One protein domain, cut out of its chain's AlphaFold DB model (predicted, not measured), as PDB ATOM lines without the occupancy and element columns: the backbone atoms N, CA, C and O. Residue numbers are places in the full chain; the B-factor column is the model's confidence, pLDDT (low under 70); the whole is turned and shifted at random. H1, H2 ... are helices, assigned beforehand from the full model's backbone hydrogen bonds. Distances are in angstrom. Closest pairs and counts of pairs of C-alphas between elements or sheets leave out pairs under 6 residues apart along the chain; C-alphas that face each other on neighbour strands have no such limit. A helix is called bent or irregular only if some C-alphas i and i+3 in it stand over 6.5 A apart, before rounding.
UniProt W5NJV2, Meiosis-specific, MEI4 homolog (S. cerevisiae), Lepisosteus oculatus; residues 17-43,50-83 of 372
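This is residues 17 to 43 and 50 to 83 of the 372 residues of the protein "Meiosis-specific, MEI4 homolog (S. cerevisiae)" of Lepisosteus oculatus (UniProt W5NJV2). Two long helices make a wide, open V, with the last turns of H1 near the first turns of H2 at its corner. From there both arms stick out, residues 17 to 38 of H1 and residues 57 to 83 of H2, and they stand free with no packed core between them. The printed part has 61 residues with two named helices, H1 then H2, and no named strand, and its class is all helix. It is extended, with a radius of gyration of the C-alphas of 18.5 A, and flat, with spans of 48 by 40 by 13 A.

H1, residues 17 to 41, and H2, residues 50 to 83, are close but not clearly touching, with 1 pair of C-alphas within 8 A. The closest C-alphas of the two helices are those of Ile 39 and Thr 53, 7.6 A apart. Their lines stand at a steep tilt of 60 degrees, and the helices run opposite ways. Their centres are 25.8 A apart. In both H1 and H2 every O i to N i+4 pair is within hydrogen-bond range.

H1 begins at C-alpha 17, at (316.808, 219.206, 421.138), and ends at C-alpha 41, at (306.845, 217.012, 386.607), 36.0 A from first to last C-alpha. H2 measures 49.4 A from C-alpha 50, at (319.397, 221.646, 383.449), to C-alpha 83, at (311.542, 262.438, 410.246). Neither helix is bent.

The two C-alphas farthest apart are those of Leu 41 and Gln 83, at 51.4 A. Residues 44 to 49 are cut out and not printed, and C-alphas 43 and 50 are 9.9 A apart across the cut. The link from H1 to H2 is the link across the cut. The mean pLDDT of the printed part is 87.2, and residues 17 to 21, in H1, are under 70.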
ATOM      1  N   ILE A  17     315.910 218.512 422.086       53.28
ATOM      2  CA  ILE A  17     316.808 219.206 421.138       53.28
ATOM      3  C   ILE A  17     317.245 218.286 419.984       53.28
ATOM      4  O   ILE A  17     317.252 218.711 418.824       53.28
ATOM      5  N   GLU A  18     317.585 217.027 420.268       52.72
ATOM      6  CA  GLU A  18     318.018 216.053 419.255       52.72
ATOM      7  C   GLU A  18     316.846 215.585 418.367       52.72
ATOM      8  O   GLU A  18     316.980 215.468 417.142       52.72
ATOM      9  N   GLU A  19     315.655 215.427 418.950       53.31
ATOM     10  CA  GLU A  19     314.408 215.134 418.238       53.31
ATOM     11  C   GLU A  19     313.950 216.336 417.393       53.31
ATOM     12  O   GLU A  19     313.584 216.172 416.225       53.31
ATOM     13  N   GLY A  20     314.093 217.564 417.908       58.66
ATOM     14  CA  GLY A  20     313.868 218.799 417.153       58.66
ATOM     15  C   GLY A  20     314.816 218.960 415.956       58.66
ATOM     16  O   GLY A  20     314.378 219.326 414.858       58.66
ATOM     17  N   ALA A  21     316.099 218.627 416.120       59.59
ATOM     18  CA  ALA A  21     317.078 218.628 415.033       59.59
ATOM     19  C   ALA A  21     316.762 217.547 413.979       59.59
ATOM     20  O   ALA A  21     316.784 217.818 412.773       59.59
ATOM     21  N   SER A  22     316.383 216.341 414.412       71.50
ATOM     22  CA  SER A  22     315.933 215.258 413.527       71.50
ATOM     23  C   SER A  22     314.695 215.667 412.718       71.50
ATOM     24  O   SER A  22     314.658 215.512 411.493       71.50
ATOM     25  N   MET A  23     313.724 216.318 413.359       75.56
ATOM     26  CA  MET A  23     312.491 216.786 412.727       75.56
ATOM     27  C   MET A  23     312.751 217.873 411.673       75.56
ATOM     28  O   MET A  23     312.240 217.791 410.553       75.56
ATOM     29  N   GLN A  24     313.602 218.861 411.975       77.81
ATOM     30  CA  GLN A  24     313.993 219.900 411.013       77.81
ATOM     31  C   GLN A  24     314.695 219.307 409.785       77.81
ATOM     32  O   GLN A  24     314.400 219.694 408.649       77.81
ATOM     33  N   THR A  25     315.581 218.323 409.982       85.56
ATOM     34  CA  THR A  25     316.246 217.649 408.855       85.56
ATOM     35  C   THR A  25     315.271 216.822 408.014       85.56
ATOM     36  O   THR A  25     315.397 216.793 406.786       85.56
ATOM     37  N   TRP A  26     314.262 216.202 408.633       85.69
ATOM     38  CA  TRP A  26     313.209 215.466 407.933       85.69
ATOM     39  C   TRP A  26     312.330 216.387 407.078       85.69
ATOM     40  O   TRP A  26     312.110 216.099 405.898       85.69
ATOM     41  N   TYR A  27     311.892 217.529 407.622       90.38
ATOM     42  CA  TYR A  27     311.124 218.519 406.863       90.38
ATOM     43  C   TYR A  27     311.925 219.082 405.694       90.38
ATOM     44  O   TYR A  27     311.394 219.184 404.588       90.38
ATOM     45  N   ARG A  28     313.216 219.376 405.899       91.31
ATOM     46  CA  ARG A  28     314.088 219.873 404.831       91.31
ATOM     47  C   ARG A  28     314.219 218.859 403.698       91.31
ATOM     48  O   ARG A  28     313.994 219.216 402.548       91.31
ATOM     49  N   ARG A  29     314.498 217.590 404.011       89.75
ATOM     50  CA  ARG A  29     314.594 216.516 403.005       89.75
ATOM     51  C   ARG A  29     313.272 216.280 402.278       89.75
ATOM     52  O   ARG A  29     313.269 216.040 401.075       89.75
ATOM     53  N   THR A  30     312.153 216.366 402.991       87.81
ATOM     54  CA  THR A  30     310.817 216.201 402.401       87.81
ATOM     55  C   THR A  30     310.480 217.364 401.466       87.81
ATOM     56  O   THR A  30     309.967 217.141 400.370       87.81
ATOM     57  N   ALA A  31     310.835 218.594 401.845       91.88
ATOM     58  CA  ALA A  31     310.691 219.772 400.995       91.88
ATOM     59  C   ALA A  31     311.627 219.721 399.775       91.88
ATOM     60  O   ALA A  31     311.180 219.994 398.663       91.88
ATOM     61  N   GLU A  32     312.889 219.314 399.951       92.38
ATOM     62  CA  GLU A  32     313.858 219.099 398.864       92.38
ATOM     63  C   GLU A  32     313.337 218.061 397.856       92.38
ATOM     64  O   GLU A  32     313.369 218.296 396.647       92.38
ATOM     65  N   LEU A  33     312.788 216.941 398.341       93.62
ATOM     66  CA  LEU A  33     312.195 215.900 397.499       93.62
ATOM     67  C   LEU A  33     310.949 216.407 396.759       93.62
ATOM     68  O   LEU A  33     310.815 216.187 395.556       93.62
ATOM     69  N   GLY A  34     310.046 217.097 397.462       92.25
ATOM     70  CA  GLY A  34     308.847 217.689 396.868       92.25
ATOM     71  C   GLY A  34     309.184 218.715 395.785       92.25
ATOM     72  O   GLY A  34     308.577 218.707 394.714       92.25
ATOM     73  N   LEU A  35     310.207 219.541 396.019       90.00
ATOM     74  CA  LEU A  35     310.717 220.502 395.046       90.00
ATOM     75  C   LEU A  35     311.318 219.800 393.822       90.00
ATOM     76  O   LEU A  35     310.995 220.164 392.693       90.00
ATOM     77  N   ALA A  36     312.142 218.768 394.023       89.12
ATOM     78  CA  ALA A  36     312.716 217.989 392.928       89.12
ATOM     79  C   ALA A  36     311.626 217.336 392.062       89.12
ATOM     80  O   ALA A  36     311.676 217.420 390.834       89.12
ATOM     81  N   LEU A  37     310.600 216.751 392.688       86.25
ATOM     82  CA  LEU A  37     309.451 216.175 391.985       86.25
ATOM     83  C   LEU A  37     308.667 217.234 391.205       86.25
ATOM     84  O   LEU A  37     308.343 217.010 390.041       86.25
ATOM     85  N   ALA A  38     308.411 218.401 391.797       86.62
ATOM     86  CA  ALA A  38     307.725 219.494 391.114       86.62
ATOM     87  C   ALA A  38     308.507 219.994 389.887       86.62
ATOM     88  O   ALA A  38     307.898 220.292 388.859       86.62
ATOM     89  N   ILE A  39     309.840 220.052 389.967       85.88
ATOM     90  CA  ILE A  39     310.710 220.433 388.844       85.88
ATOM     91  C   ILE A  39     310.670 219.371 387.737       85.88
ATOM     92  O   ILE A  39     310.583 219.720 386.562       85.88
ATOM     93  N   ILE A  40     310.707 218.083 388.093       84.75
ATOM     94  CA  ILE A  40     310.663 216.976 387.125       84.75
ATOM     95  C   ILE A  40     309.306 216.920 386.415       84.75
ATOM     96  O   ILE A  40     309.268 216.750 385.198       84.75
ATOM     97  N   LEU A  41     308.203 217.090 387.151       83.94
ATOM     98  CA  LEU A  41     306.845 217.012 386.607       83.94
ATOM     99  C   LEU A  41     306.469 218.224 385.746       83.94
ATOM    100  O   LEU A  41     305.744 218.067 384.770       83.94
ATOM    101  N   ASN A  42     306.969 219.417 386.074       81.62
ATOM    102  CA  ASN A  42     306.683 220.641 385.312       81.62
ATOM    103  C   ASN A  42     307.708 220.932 384.209       81.62
ATOM    104  O   ASN A  42     307.663 221.993 383.581       81.62
ATOM    105  N   LYS A  43     308.640 220.006 383.969       85.81
ATOM    106  CA  LYS A  43     309.642 220.137 382.919       85.81
ATOM    107  C   LYS A  43     308.953 220.160 381.541       85.81
ATOM    108  O   LYS A  43     308.318 219.171 381.173       85.81
ATOM    109  N   ARG A  50     318.420 220.626 383.057       82.81
ATOM    110  CA  ARG A  50     319.397 221.646 383.449       82.81
ATOM    111  C   ARG A  50     318.994 223.057 383.005       82.81
ATOM    112  O   ARG A  50     319.004 223.974 383.819       82.81
ATOM    113  N   GLN A  51     318.595 223.227 381.745       84.62
ATOM    114  CA  GLN A  51     318.153 224.532 381.230       84.62
ATOM    115  C   GLN A  51     316.901 225.030 381.959       84.62
ATOM    116  O   GLN A  51     316.802 226.209 382.288       84.62
ATOM    117  N   TYR A  52     315.970 224.127 382.275       86.75
ATOM    118  CA  TYR A  52     314.773 224.473 383.034       86.75
ATOM    119  C   TYR A  52     315.108 224.914 384.469       86.75
ATOM    120  O   TYR A  52     314.565 225.907 384.953       86.75
ATOM    121  N   THR A  53     316.057 224.249 385.138       89.00
ATOM    122  CA  THR A  53     316.519 224.690 386.464       89.00
ATOM    123  C   THR A  53     317.237 226.039 386.420       89.00
ATOM    124  O   THR A  53     316.988 226.877 387.281       89.00
ATOM    125  N   GLU A  54     318.063 226.297 385.402       90.19
ATOM    126  CA  GLU A  54     318.741 227.590 385.216       90.19
ATOM    127  C   GLU A  54     317.719 228.723 384.966       90.19
ATOM    128  O   GLU A  54     317.821 229.808 385.550       90.19
ATOM    129  N   TYR A  55     316.661 228.455 384.191       89.31
ATOM    130  CA  TYR A  55     315.534 229.377 384.008       89.31
ATOM    131  C   TYR A  55     314.774 229.660 385.317       89.31
ATOM    132  O   TYR A  55     314.426 230.806 385.607       89.31
ATOM    133  N   LEU A  56     314.526 228.642 386.143       88.88
ATOM    134  CA  LEU A  56     313.854 228.833 387.431       88.88
ATOM    135  C   LEU A  56     314.705 229.645 388.415       88.88
ATOM    136  O   LEU A  56     314.167 230.518 389.094       88.88
ATOM    137  N   VAL A  57     316.018 229.403 388.469       92.19
ATOM    138  CA  VAL A  57     316.942 230.151 389.336       92.19
ATOM    139  C   VAL A  57     316.958 231.633 388.963       92.19
ATOM    140  O   VAL A  57     316.754 232.479 389.831       92.19
ATOM    141  N   THR A  58     317.107 231.958 387.676       91.12
ATOM    142  CA  THR A  58     317.105 233.356 387.201       91.12
ATOM    143  C   THR A  58     315.764 234.059 387.455       91.12
ATOM    144  O   THR A  58     315.717 235.226 387.859       91.12
ATOM    145  N   ARG A  59     314.643 233.343 387.304       91.31
ATOM    146  CA  ARG A  59     313.306 233.866 387.622       91.31
ATOM    147  C   ARG A  59     313.092 234.103 389.121       91.31
ATOM    148  O   ARG A  59     312.401 235.050 389.492       91.31
ATOM    149  N   LEU A  60     313.651 233.256 389.985       91.44
ATOM    150  CA  LEU A  60     313.578 233.445 391.436       91.44
ATOM    151  C   LEU A  60     314.453 234.610 391.897       91.44
ATOM    152  O   LEU A  60     313.965 235.436 392.659       91.44
ATOM    153  N   GLN A  61     315.682 234.720 391.388       91.06
ATOM    154  CA  GLN A  61     316.599 235.817 391.715       91.06
ATOM    155  C   GLN A  61     316.017 237.183 391.340       91.06
ATOM    156  O   GLN A  61     315.925 238.061 392.189       91.06
ATOM    157  N   SER A  62     315.510 237.336 390.112       90.50
ATOM    158  CA  SER A  62     314.877 238.595 389.679       90.50
ATOM    159  C   SER A  62     313.666 238.984 390.534       90.50
ATOM    160  O   SER A  62     313.436 240.161 390.820       90.50
ATOM    161  N   ARG A  63     312.876 238.000 390.977       88.81
ATOM    162  CA  ARG A  63     311.744 238.246 391.873       88.81
ATOM    163  C   ARG A  63     312.214 238.609 393.281       88.81
ATOM    164  O   ARG A  63     311.633 239.519 393.864       88.81
ATOM    165  N   ASP A  64     313.233 237.942 393.809       91.94
ATOM    166  CA  ASP A  64     313.812 238.234 395.123       91.94
ATOM    167  C   ASP A  64     314.391 239.656 395.179       91.94
ATOM    168  O   ASP A  64     314.009 240.449 396.038       91.94
ATOM    169  N   GLU A  65     315.176 240.039 394.169       91.56
ATOM    170  CA  GLU A  65     315.688 241.405 393.999       91.56
ATOM    171  C   GLU A  65     314.552 242.440 393.960       91.56
ATOM    172  O   GLU A  65     314.641 243.482 394.608       91.56
ATOM    173  N   SER A  66     313.440 242.137 393.278       93.06
ATOM    174  CA  SER A  66     312.287 243.047 393.209       93.06
ATOM    175  C   SER A  66     311.571 243.243 394.551       93.06
ATOM    176  O   SER A  66     311.079 244.336 394.833       93.06
ATOM    177  N   TRP A  67     311.491 242.201 395.386       88.31
ATOM    178  CA  TRP A  67     310.899 242.304 396.723       88.31
ATOM    179  C   TRP A  67     311.843 243.004 397.688       88.31
ATOM    180  O   TRP A  67     311.393 243.841 398.469       88.31
ATOM    181  N   LYS A  68     313.143 242.720 397.588       95.25
ATOM    182  CA  LYS A  68     314.176 243.391 398.372       95.25
ATOM    183  C   LYS A  68     314.220 244.892 398.083       95.25
ATOM    184  O   LYS A  68     314.157 245.676 399.022       95.25
ATOM    185  N   ALA A  69     314.200 245.296 396.811       94.06
ATOM    186  CA  ALA A  69     314.155 246.707 396.424       94.06
ATOM    187  C   ALA A  69     312.908 247.426 396.973       94.06
ATOM    188  O   ALA A  69     313.005 248.538 397.482       94.06
ATOM    189  N   LYS A  70     311.736 246.774 396.943       94.50
ATOM    190  CA  LYS A  70     310.508 247.325 397.546       94.50
ATOM    191  C   LYS A  70     310.601 247.452 399.064       94.50
ATOM    192  O   LYS A  70     310.061 248.401 399.622       94.50
ATOM    193  N   ALA A  71     311.232 246.488 399.734       94.06
ATOM    194  CA  ALA A  71     311.434 246.541 401.176       94.06
ATOM    195  C   ALA A  71     312.367 247.699 401.561       94.06
ATOM    196  O   ALA A  71     312.054 248.440 402.489       94.06
ATOM    197  N   GLU A  72     313.452 247.897 400.808       95.62
ATOM    198  CA  GLU A  72     314.380 249.020 400.987       95.62
ATOM    199  C   GLU A  72     313.693 250.372 400.719       95.62
ATOM    200  O   GLU A  72     313.783 251.273 401.550       95.62
ATOM    201  N   GLU A  73     312.915 250.499 399.637       96.69
ATOM    202  CA  GLU A  73     312.138 251.711 399.330       96.69
ATOM    203  C   GLU A  73     311.117 252.034 400.434       96.69
ATOM    204  O   GLU A  73     310.955 253.186 400.845       96.69
ATOM    205  N   LEU A  74     310.406 251.020 400.936       96.38
ATOM    206  CA  LEU A  74     309.469 251.195 402.045       96.38
ATOM    207  C   LEU A  74     310.192 251.601 403.328       96.38
ATOM    208  O   LEU A  74     309.694 252.467 404.044       96.38
ATOM    209  N   GLN A  75     311.358 251.020 403.612       95.81
ATOM    210  CA  GLN A  75     312.170 251.387 404.765       95.81
ATOM    211  C   GLN A  75     312.628 252.850 404.682       95.81
ATOM    212  O   GLN A  75     312.518 253.574 405.671       95.81
ATOM    213  N   GLU A  76     313.072 253.310 403.510       96.56
ATOM    214  CA  GLU A  76     313.438 254.712 403.284       96.56
ATOM    215  C   GLU A  76     312.240 255.643 403.507       96.56
ATOM    216  O   GLU A  76     312.338 256.613 404.260       96.56
ATOM    217  N   LYS A  77     311.071 255.308 402.948       96.69
ATOM    218  CA  LYS A  77     309.843 256.092 403.150       96.69
ATOM    219  C   LYS A  77     309.395 256.123 404.606       96.69
ATOM    220  O   LYS A  77     308.926 257.158 405.069       96.69
ATOM    221  N   VAL A  78     309.526 255.018 405.340       96.25
ATOM    222  CA  VAL A  78     309.206 254.976 406.775       96.25
ATOM    223  C   VAL A  78     310.125 255.913 407.550       96.25
ATOM    224  O   VAL A  78     309.635 256.686 408.370       96.25
ATOM    225  N   LEU A  79     311.430 255.895 407.267       95.62
ATOM    226  CA  LEU A  79     312.384 256.803 407.904       95.62
ATOM    227  C   LEU A  79     312.091 258.266 407.556       95.62
ATOM    228  O   LEU A  79     312.085 259.118 408.446       95.62
ATOM    229  N   GLN A  80     311.773 258.554 406.293       96.00
ATOM    230  CA  GLN A  80     311.398 259.894 405.852       96.00
ATOM    231  C   GLN A  80     310.125 260.385 406.557       96.00
ATOM    232  O   GLN A  80     310.117 261.477 407.121       96.00
ATOM    233  N   LEU A  81     309.068 259.569 406.600       96.31
ATOM    234  CA  LEU A  81     307.814 259.916 407.274       96.31
ATOM    235  C   LEU A  81     308.002 260.091 408.786       96.31
ATOM    236  O   LEU A  81     307.408 260.990 409.379       96.31
ATOM    237  N   GLN A  82     308.842 259.273 409.424       93.81
ATOM    238  CA  GLN A  82     309.196 259.446 410.834       93.81
ATOM    239  C   GLN A  82     309.925 260.774 411.072       93.81
ATOM    240  O   GLN A  82     309.619 261.472 412.043       93.81
ATOM    241  N   GLN A  83     310.843 261.157 410.179       94.50
ATOM    242  CA  GLN A  83     311.542 262.438 410.246       94.50
ATOM    243  C   GLN A  83     310.587 263.623 410.027       94.50
ATOM    244  O   GLN A  83     310.626 264.589 410.792       94.50
TER     245      GLN A  83